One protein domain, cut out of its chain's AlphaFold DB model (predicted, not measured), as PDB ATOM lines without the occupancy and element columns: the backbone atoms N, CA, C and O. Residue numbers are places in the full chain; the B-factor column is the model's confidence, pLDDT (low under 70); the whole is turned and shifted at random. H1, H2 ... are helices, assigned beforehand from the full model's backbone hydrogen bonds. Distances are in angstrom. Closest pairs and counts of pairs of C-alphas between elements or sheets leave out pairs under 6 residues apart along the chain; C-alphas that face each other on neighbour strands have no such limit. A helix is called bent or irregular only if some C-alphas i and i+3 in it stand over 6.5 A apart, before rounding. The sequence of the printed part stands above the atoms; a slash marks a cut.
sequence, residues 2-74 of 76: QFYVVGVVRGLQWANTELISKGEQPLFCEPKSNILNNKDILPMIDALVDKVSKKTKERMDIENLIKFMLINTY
ATOM      1  N   GLN A   2     184.594 175.672 249.695       72.31
ATOM      2  CA  GLN A   2     183.603 176.441 250.479       72.31
ATOM      3  C   GLN A   2     182.973 177.638 249.740       72.31
ATOM      4  O   GLN A   2     181.754 177.760 249.699       72.31
ATOM      5  N   PHE A   3     183.782 178.489 249.099       81.00
ATOM      6  CA  PHE A   3     183.271 179.640 248.338       81.00
ATOM      7  C   PHE A   3     182.380 179.246 247.154       81.00
ATOM      8  O   PHE A   3     181.470 179.990 246.807       81.00
ATOM      9  N   TYR A   4     182.621 178.071 246.568       84.19
ATOM     10  CA  TYR A   4     181.832 177.560 245.451       84.19
ATOM     11  C   TYR A   4     180.407 177.226 245.892       84.19
ATOM     12  O   TYR A   4     179.451 177.767 245.353       84.19
ATOM     13  N   VAL A   5     180.275 176.409 246.943       83.62
ATOM     14  CA  VAL A   5     178.979 176.017 247.518       83.62
ATOM     15  C   VAL A   5     178.193 177.242 247.983       83.62
ATOM     16  O   VAL A   5     177.013 177.376 247.672       83.62
ATOM     17  N   VAL A   6     178.860 178.177 248.668       85.31
ATOM     18  CA  VAL A   6     178.238 179.439 249.096       85.31
ATOM     19  C   VAL A   6     177.757 180.262 247.897       85.31
ATOM     20  O   VAL A   6     176.655 180.804 247.937       85.31
ATOM     21  N   GLY A   7     178.551 180.344 246.826       87.62
ATOM     22  CA  GLY A   7     178.173 181.038 245.595       87.62
ATOM     23  C   GLY A   7     176.944 180.423 244.925       87.62
ATOM     24  O   GLY A   7     176.018 181.151 244.573       87.62
ATOM     25  N   VAL A   8     176.896 179.092 244.817       90.19
ATOM     26  CA  VAL A   8     175.754 178.354 244.253       90.19
ATOM     27  C   VAL A   8     174.485 178.607 245.062       90.19
ATOM     28  O   VAL A   8     173.457 178.963 244.491       90.19
ATOM     29  N   VAL A   9     174.553 178.484 246.392       87.81
ATOM     30  CA  VAL A   9     173.400 178.723 247.273       87.81
ATOM     31  C   VAL A   9     172.889 180.155 247.122       87.81
ATOM     32  O   VAL A   9     171.698 180.348 246.893       87.81
ATOM     33  N   ARG A  10     173.777 181.157 247.147       86.88
ATOM     34  CA  ARG A  10     173.396 182.564 246.931       86.88
ATOM     35  C   ARG A  10     172.767 182.794 245.559       86.88
ATOM     36  O   ARG A  10     171.782 183.516 245.464       86.88
ATOM     37  N   GLY A  11     173.308 182.173 244.512       90.56
ATOM     38  CA  GLY A  11     172.734 182.246 243.168       90.56
ATOM     39  C   GLY A  11     171.309 181.693 243.121       90.56
ATOM     40  O   GLY A  11     170.424 182.320 242.546       90.56
ATOM     41  N   LEU A  12     171.058 180.567 243.794       90.88
ATOM     42  CA  LEU A  12     169.717 179.990 243.903       90.88
ATOM     43  C   LEU A  12     168.760 180.885 244.702       90.88
ATOM     44  O   LEU A  12     167.603 181.003 244.313       90.88
ATOM     45  N   GLN A  13     169.226 181.562 245.755       88.31
ATOM     46  CA  GLN A  13     168.415 182.554 246.478       88.31
ATOM     47  C   GLN A  13     168.047 183.756 245.609       88.31
ATOM     48  O   GLN A  13     166.913 184.235 245.644       88.31
ATOM     49  N   TRP A  14     168.999 184.248 244.817       90.25
ATOM     50  CA  TRP A  14     168.758 185.349 243.887       90.25
ATOM     51  C   TRP A  14     167.733 184.951 242.830       90.25
ATOM     52  O   TRP A  14     166.774 185.687 242.621       90.25
ATOM     53  N   ALA A  15     167.867 183.754 242.248       92.31
ATOM     54  CA  ALA A  15     166.873 183.207 241.328       92.31
ATOM     55  C   ALA A  15     165.487 183.090 241.988       92.31
ATOM     56  O   ALA A  15     164.481 183.455 241.389       92.31
ATOM     57  N   ASN A  16     165.435 182.645 243.247       91.94
ATOM     58  CA  ASN A  16     164.196 182.551 244.016       91.94
ATOM     59  C   ASN A  16     163.532 183.923 244.216       91.94
ATOM     60  O   ASN A  16     162.334 184.085 243.994       91.94
ATOM     61  N   THR A  17     164.333 184.922 244.590       90.06
ATOM     62  CA  THR A  17     163.892 186.312 244.781       90.06
ATOM     63  C   THR A  17     163.396 186.922 243.472       90.06
ATOM     64  O   THR A  17     162.387 187.625 243.462       90.06
ATOM     65  N   GLU A  18     164.072 186.638 242.358       94.31
ATOM     66  CA  GLU A  18     163.672 187.123 241.041       94.31
ATOM     67  C   GLU A  18     162.310 186.555 240.620       94.31
ATOM     68  O   GLU A  18     161.450 187.319 240.182       94.31
ATOM     69  N   LEU A  19     162.076 185.252 240.817       93.94
ATOM     70  CA  LEU A  19     160.775 184.626 240.551       93.94
ATOM     71  C   LEU A  19     159.662 185.276 241.381       93.94
ATOM     72  O   LEU A  19     158.650 185.697 240.824       93.94
ATOM     73  N   ILE A  20     159.892 185.469 242.684       91.31
ATOM     74  CA  ILE A  20     158.944 186.161 243.569       91.31
ATOM     75  C   ILE A  20     158.659 187.581 243.062       91.31
ATOM     76  O   ILE A  20     157.505 188.003 243.017       91.31
ATOM     77  N   SER A  21     159.692 188.316 242.635       93.19
ATOM     78  CA  SER A  21     159.539 189.685 242.121       93.19
ATOM     79  C   SER A  21     158.711 189.765 240.834       93.19
ATOM     80  O   SER A  21     158.060 190.778 240.586       93.19
ATOM     81  N   LYS A  22     158.697 188.687 240.041       96.69
ATOM     82  CA  LYS A  22     157.888 188.546 238.823       96.69
ATOM     83  C   LYS A  22     156.474 188.024 239.097       96.69
ATOM     84  O   LYS A  22     155.680 187.923 238.167       96.69
ATOM     85  N   GLY A  23     156.142 187.709 240.352       94.81
ATOM     86  CA  GLY A  23     154.884 187.050 240.710       94.81
ATOM     87  C   GLY A  23     154.826 185.579 240.287       94.81
ATOM     88  O   GLY A  23     153.739 185.010 240.215       94.81
ATOM     89  N   GLU A  24     155.975 184.969 239.989       95.06
ATOM     90  CA  GLU A  24     156.096 183.550 239.665       95.06
ATOM     91  C   GLU A  24     156.295 182.706 240.930       95.06
ATOM     92  O   GLU A  24     156.631 183.209 242.007       95.06
ATOM     93  N   GLN A  25     156.091 181.393 240.803       92.44
ATOM     94  CA  GLN A  25     156.322 180.470 241.906       92.44
ATOM     95  C   GLN A  25     157.832 180.368 242.198       92.44
ATOM     96  O   GLN A  25     158.609 180.112 241.275       92.44
ATOM     97  N   PRO A  26     158.268 180.543 243.457       92.94
ATOM     98  CA  PRO A  26     159.664 180.349 243.839       92.94
ATOM     99  C   PRO A  26     160.123 178.900 243.614       92.94
ATOM    100  O   PRO A  26     159.330 177.961 243.662       92.94
ATOM    101  N   LEU A  27     161.432 178.717 243.434       91.06
ATOM    102  CA  LEU A  27     162.076 177.402 243.392       91.06
ATOM    103  C   LEU A  27     161.886 176.638 244.709       91.06
ATOM    104  O   LEU A  27     161.682 175.431 244.687       91.06
ATOM    105  N   PHE A  28     161.988 177.320 245.849       90.81
ATOM    106  CA  PHE A  28     161.826 176.735 247.183       90.81
ATOM    107  C   PHE A  28     161.360 177.794 248.189       90.81
ATOM    108  O   PHE A  28     161.523 178.995 247.977       90.81
ATOM    109  N   CYS A  29     160.794 177.360 249.309       87.75
ATOM    110  CA  CYS A  29     160.263 178.249 250.336       87.75
ATOM    111  C   CYS A  29     161.372 178.637 251.311       87.75
ATOM    112  O   CYS A  29     161.771 177.842 252.155       87.75
ATOM    113  N   GLU A  30     161.902 179.858 251.195       75.88
ATOM    114  CA  GLU A  30     163.004 180.285 252.059       75.88
ATOM    115  C   GLU A  30     162.623 180.167 253.549       75.88
ATOM    116  O   GLU A  30     161.596 180.709 253.982       75.88
ATOM    117  N   PRO A  31     163.428 179.459 254.365       71.19
ATOM    118  CA  PRO A  31     163.192 179.402 255.796       71.19
ATOM    119  C   PRO A  31     163.321 180.808 256.394       71.19
ATOM    120  O   PRO A  31     164.247 181.548 256.085       71.19
ATOM    121  N   LYS A  32     162.399 181.176 257.296       62.78
ATOM    122  CA  LYS A  32     162.371 182.506 257.947       62.78
ATOM    123  C   LYS A  32     163.625 182.823 258.768       62.78
ATOM    124  O   LYS A  32     163.854 183.973 259.132       62.78
ATOM    125  N   SER A  33     164.393 181.805 259.137       58.03
ATOM    126  CA  SER A  33     165.651 181.962 259.847       58.03
ATOM    127  C   SER A  33     166.763 182.312 258.863       58.03
ATOM    128  O   SER A  33     166.849 181.765 257.770       58.03
ATOM    129  N   ASN A  34     167.659 183.194 259.296       55.16
ATOM    130  CA  ASN A  34     168.831 183.695 258.571       55.16
ATOM    131  C   ASN A  34     169.895 182.602 258.261       55.16
ATOM    132  O   ASN A  34     171.079 182.904 258.190       55.16
ATOM    133  N   ILE A  35     169.494 181.334 258.091       55.44
ATOM    134  CA  ILE A  35     170.323 180.132 257.855       55.44
ATOM    135  C   ILE A  35     171.206 180.277 256.605       55.44
ATOM    136  O   ILE A  35     172.189 179.565 256.427       55.44
ATOM    137  N   LEU A  36     170.902 181.244 255.746       59.38
ATOM    138  CA  LEU A  36     171.662 181.536 254.537       59.38
ATOM    139  C   LEU A  36     172.767 182.582 254.781       59.38
ATOM    140  O   LEU A  36     173.353 183.128 253.846       59.38
ATOM    141  N   ASN A  37     173.107 182.848 256.045       62.78
ATOM    142  CA  ASN A  37     174.329 183.553 256.401       62.78
ATOM    143  C   ASN A  37     175.533 182.626 256.160       62.78
ATOM    144  O   ASN A  37     175.476 181.433 256.444       62.78
ATOM    145  N   ASN A  38     176.653 183.153 255.649       65.06
ATOM    146  CA  ASN A  38     177.776 182.332 255.148       65.06
ATOM    147  C   ASN A  38     178.328 181.303 256.154       65.06
ATOM    148  O   ASN A  38     178.958 180.329 255.745       65.06
ATOM    149  N   LYS A  39     178.126 181.540 257.455       68.50
ATOM    150  CA  LYS A  39     178.561 180.653 258.539       68.50
ATOM    151  C   LYS A  39     177.696 179.394 258.667       68.50
ATOM    152  O   LYS A  39     178.218 178.363 259.074       68.50
ATOM    153  N   ASP A  40     176.432 179.469 258.260       74.75
ATOM    154  CA  ASP A  40     175.432 178.419 258.468       74.75
ATOM    155  C   ASP A  40     175.149 177.614 257.184       74.75
ATOM    156  O   ASP A  40     174.694 176.473 257.254       74.75
ATOM    157  N   ILE A  41     175.512 178.157 256.010       76.75
ATOM    158  CA  ILE A  41     175.325 177.493 254.708       76.75
ATOM    159  C   ILE A  41     176.046 176.145 254.648       76.75
ATOM    160  O   ILE A  41     175.442 175.149 254.264       76.75
ATOM    161  N   LEU A  42     177.335 176.094 254.994       79.56
ATOM    162  CA  LEU A  42     178.097 174.848 254.904       79.56
ATOM    163  C   LEU A  42     177.552 173.731 255.803       79.56
ATOM    164  O   LEU A  42     177.247 172.675 255.260       79.56
ATOM    165  N   PRO A  43     177.380 173.931 257.126       81.44
ATOM    166  CA  PRO A  43     176.866 172.866 257.982       81.44
ATOM    167  C   PRO A  43     175.448 172.435 257.588       81.44
ATOM    168  O   PRO A  43     175.113 171.259 257.716       81.44
ATOM    169  N   MET A  44     174.625 173.348 257.057       78.81
ATOM    170  CA  MET A  44     173.332 172.981 256.480       78.81
ATOM    171  C   MET A  44     173.504 172.079 255.253       78.81
ATOM    172  O   MET A  44     172.869 171.030 255.181       78.81
ATOM    173  N   ILE A  45     174.350 172.464 254.294       79.94
ATOM    174  CA  ILE A  45     174.581 171.675 253.081       79.94
ATOM    175  C   ILE A  45     175.182 170.313 253.421       79.94
ATOM    176  O   ILE A  45     174.680 169.324 252.904       79.94
ATOM    177  N   ASP A  46     176.161 170.225 254.320       83.06
ATOM    178  CA  ASP A  46     176.744 168.945 254.740       83.06
ATOM    179  C   ASP A  46     175.669 168.018 255.338       83.06
ATOM    180  O   ASP A  46     175.514 166.873 254.906       83.06
ATOM    181  N   ALA A  47     174.828 168.542 256.237       80.50
ATOM    182  CA  ALA A  47     173.727 167.784 256.832       80.50
ATOM    183  C   ALA A  47     172.659 167.353 255.810       80.50
ATOM    184  O   ALA A  47     172.014 166.314 255.980       80.50
ATOM    185  N   LEU A  48     172.430 168.150 254.765       76.25
ATOM    186  CA  LEU A  48     171.508 167.808 253.683       76.25
ATOM    187  C   LEU A  48     172.112 166.769 252.744       76.25
ATOM    188  O   LEU A  48     171.431 165.807 252.390       76.25
ATOM    189  N   VAL A  49     173.396 166.911 252.403       78.56
ATOM    190  CA  VAL A  49     174.133 165.953 251.580       78.56
ATOM    191  C   VAL A  49     174.092 164.591 252.254       78.56
ATOM    192  O   VAL A  49     173.764 163.612 251.591       78.56
ATOM    193  N   ASP A  50     174.326 164.482 253.557       81.44
ATOM    194  CA  ASP A  50     174.303 163.195 254.267       81.44
ATOM    195  C   ASP A  50     172.964 162.449 254.188       81.44
ATOM    196  O   ASP A  50     172.947 161.218 254.178       81.44
ATOM    197  N   LYS A  51     171.851 163.167 254.022       78.62
ATOM    198  CA  LYS A  51     170.512 162.575 253.867       78.62
ATOM    199  C   LYS A  51     170.222 162.080 252.451       78.62
ATOM    200  O   LYS A  51     169.273 161.322 252.248       78.62
ATOM    201  N   VAL A  52     171.011 162.492 251.461       79.88
ATOM    202  CA  VAL A  52     170.819 162.089 250.066       79.88
ATOM    203  C   VAL A  52     171.454 160.721 249.804       79.88
ATOM    204  O   VAL A  52     172.577 160.434 250.221       79.88
ATOM    205  N   SER A  53     170.754 159.861 249.055       80.62
ATOM    206  CA  SER A  53     171.271 158.536 248.695       80.62
ATOM    207  C   SER A  53     172.573 158.630 247.887       80.62
ATOM    208  O   SER A  53     172.728 159.503 247.029       80.62
ATOM    209  N   LYS A  54     173.492 157.679 248.092       80.19
ATOM    210  CA  LYS A  54     174.762 157.601 247.346       80.19
ATOM    211  C   LYS A  54     174.553 157.599 245.823       80.19
ATOM    212  O   LYS A  54     175.242 158.311 245.105       80.19
ATOM    213  N   LYS A  55     173.520 156.894 245.347       81.00
ATOM    214  CA  LYS A  55     173.140 156.830 243.925       81.00
ATOM    215  C   LYS A  55     172.731 158.191 243.354       81.00
ATOM    216  O   LYS A  55     172.960 158.449 242.177       81.00
ATOM    217  N   THR A  56     172.101 159.042 244.158       76.75
ATOM    218  CA  THR A  56     171.714 160.399 243.750       76.75
ATOM    219  C   THR A  56     172.937 161.318 243.714       76.75
ATOM    220  O   THR A  56     173.094 162.058 242.747       76.75
ATOM    221  N   LYS A  57     173.839 161.208 244.702       77.25
ATOM    222  CA  LYS A  57     175.107 161.965 244.751       77.25
ATOM    223  C   LYS A  57     176.013 161.686 243.550       77.25
ATOM    224  O   LYS A  57     176.642 162.597 243.041       77.25
ATOM    225  N   GLU A  58     176.070 160.438 243.086       81.94
ATOM    226  CA  GLU A  58     176.922 160.030 241.956       81.94
ATOM    227  C   GLU A  58     176.366 160.438 240.580       81.94
ATOM    228  O   GLU A  58     177.079 160.369 239.584       81.94
ATOM    229  N   ARG A  59     175.089 160.831 240.503       83.38
ATOM    230  CA  ARG A  59     174.401 161.140 239.237       83.38
ATOM    231  C   ARG A  59     174.231 162.631 238.963       83.38
ATOM    232  O   ARG A  59     173.809 162.974 237.863       83.38
ATOM    233  N   MET A  60     174.486 163.490 239.944       84.12
ATOM    234  CA  MET A  60     174.264 164.930 239.836       84.12
ATOM    235  C   MET A  60     175.566 165.681 240.080       84.12
ATOM    236  O   MET A  60     176.350 165.303 240.950       84.12
ATOM    237  N   ASP A  61     175.765 166.772 239.343       88.12
ATOM    238  CA  ASP A  61     176.712 167.801 239.757       88.12
ATOM    239  C   ASP A  61     176.261 168.441 241.082       88.12
ATOM    240  O   ASP A  61     175.121 168.279 241.543       88.12
ATOM    241  N   ILE A  62     177.187 169.130 241.744       82.75
ATOM    242  CA  ILE A  62     176.947 169.636 243.094       82.75
ATOM    243  C   ILE A  62     175.877 170.735 243.103       82.75
ATOM    244  O   ILE A  62     175.145 170.872 244.077       82.75
ATOM    245  N   GLU A  63     175.715 171.472 242.010       88.50
ATOM    246  CA  GLU A  63     174.728 172.531 241.842       88.50
ATOM    247  C   GLU A  63     173.312 171.982 241.759       88.50
ATOM    248  O   GLU A  63     172.421 172.440 242.479       88.50
ATOM    249  N   ASN A  64     173.097 170.973 240.915       89.19
ATOM    250  CA  ASN A  64     171.817 170.294 240.807       89.19
ATOM    251  C   ASN A  64     171.502 169.515 242.078       89.19
ATOM    252  O   ASN A  64     170.341 169.497 242.485       89.19
ATOM    253  N   LEU A  65     172.514 168.949 242.741       88.06
ATOM    254  CA  LEU A  65     172.346 168.323 244.046       88.06
ATOM    255  C   LEU A  65     171.874 169.345 245.094       88.06
ATOM    256  O   LEU A  65     170.884 169.096 245.776       88.06
ATOM    257  N   ILE A  66     172.523 170.511 245.196       87.88
ATOM    258  CA  ILE A  66     172.134 171.591 246.121       87.88
ATOM    259  C   ILE A  66     170.720 172.083 245.823       87.88
ATOM    260  O   ILE A  66     169.892 172.145 246.731       87.88
ATOM    261  N   LYS A  67     170.415 172.374 244.556       89.69
ATOM    262  CA  LYS A  67     169.070 172.776 244.129       89.69
ATOM    263  C   LYS A  67     168.031 171.722 244.512       89.69
ATOM    264  O   LYS A  67     167.029 172.055 245.134       89.69
ATOM    265  N   PHE A  68     168.283 170.454 244.190       88.19
ATOM    266  CA  PHE A  68     167.396 169.346 244.536       88.19
ATOM    267  C   PHE A  68     167.165 169.268 246.049       88.19
ATOM    268  O   PHE A  68     166.022 169.151 246.489       88.19
ATOM    269  N   MET A  69     168.222 169.374 246.854       86.19
ATOM    270  CA  MET A  69     168.109 169.343 248.312       86.19
ATOM    271  C   MET A  69     167.266 170.497 248.849       86.19
ATOM    272  O   MET A  69     166.396 170.254 249.681       86.19
ATOM    273  N   LEU A  70     167.477 171.725 248.371       86.69
ATOM    274  CA  LEU A  70     166.712 172.894 248.815       86.69
ATOM    275  C   LEU A  70     165.221 172.756 248.490       86.69
ATOM    276  O   LEU A  70     164.398 172.962 249.376       86.69
ATOM    277  N   ILE A  71     164.885 172.319 247.273       89.06
ATOM    278  CA  ILE A  71     163.494 172.100 246.842       89.06
ATOM    279  C   ILE A  71     162.803 171.045 247.716       89.06
ATOM    280  O   ILE A  71     161.685 171.249 248.173       89.06
ATOM    281  N   ASN A  72     163.469 169.916 247.974       86.12
ATOM    282  CA  ASN A  72     162.871 168.824 248.749       86.12
ATOM    283  C   ASN A  72     162.829 169.107 250.257       86.12
ATOM    284  O   ASN A  72     161.976 168.570 250.958       86.12
ATOM    285  N   THR A  73     163.758 169.916 250.770       85.06
ATOM    286  CA  THR A  73     163.801 170.281 252.194       85.06
ATOM    287  C   THR A  73     162.807 171.389 252.510       85.06
ATOM    288  O   THR A  73     162.209 171.390 253.585       85.06
ATOM    289  N   TYR A  74     162.621 172.319 251.574       86.69
ATOM    290  CA  TYR A  74     161.778 173.493 251.740       86.69
ATOM    291  C   TYR A  74     160.780 173.637 250.580       86.69
ATOM    292  O   TYR A  74     160.881 174.583 249.794       86.69
TER     293      TYR A  74
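Overview. This is residues 2 to 74 of the 76 residues of an uncharacterized protein of Alteromonas macleodii (UniProt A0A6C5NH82). H1 and H2 make an L, meeting near their first residues at about a right angle, and H4 lies in the angle between them, so that the three crossed helices have their centres in a triangle. H1 reaches on past the others with residues 13 to 21, the long loop of residues 22 to 37 folds back from that end to the start of H2, and the short H3 makes the opposite end of the longest axis. The printed part has 73 residues, with four named helices in the order H1, H2, H3, H4 and no named strand; the class is all helix. The whole is compact, with a radius of gyration of the C-alphas of 12.3 A and spans of 36 by 25 by 20 A.

Along the chain. H1 is residues 2 to 21, 28.7 A from its first C-alpha, at (183.603, 176.441, 250.479), to its last, at (159.539, 189.685, 242.121). H2 is residues 38 to 51, 21.1 A long; it is only just irregular, with C-alphas 39 and 42 standing 6.9 A apart. H3 is residues 54 to 57, 5.1 A long. H4 is residues 62 to 73, 16.0 A long, and ends with C-alpha 73 at (163.801, 170.281, 252.194).

Arrangement. H1 touches H2 with residues 2 to 9 alone, about perpendicular at 86 degrees; their closest C-alphas, those of Val 6 and Ile 41, are 6.6 A apart. H1 touches H4 with residues 5 to 12 alone, at a steep tilt of 53 degrees, the same way; the closest C-alphas are those of Val 8 and Glu 63, 6.4 A apart. H2 and H4 only just touch, with 3 pairs of C-alphas within 8 A, about perpendicular at 82 degrees; the closest C-alphas are those of Leu 48 and Met 69, 6.5 A apart. H3 is close to H4 but not clearly touching, the closest C-alphas being those of Lys 57 and Leu 65, 7.0 A apart. H3 is also close to H2 but not clearly touching, with the closest C-alphas, those of Val 49 and Lys 57, 8.0 A apart. H1 and H3 are apart. Each O i to N i+4 pair is within hydrogen-bond range in H1 and H4, against 7 of 10 in H2; H3 is too short for such a pair.

Size, cuts and confidence. The two C-alphas farthest apart are those of Lys 22 and Lys 54, at 36.3 A. The printed part has no cut. The link from H1 to H2, with 16 residues, is long; those from H2 to H3 and from H3 to H4 are tight. The mean pLDDT of the printed part is 82.7, and residues 32 to 39, of which 38 and 39 belong to H2, are under 70.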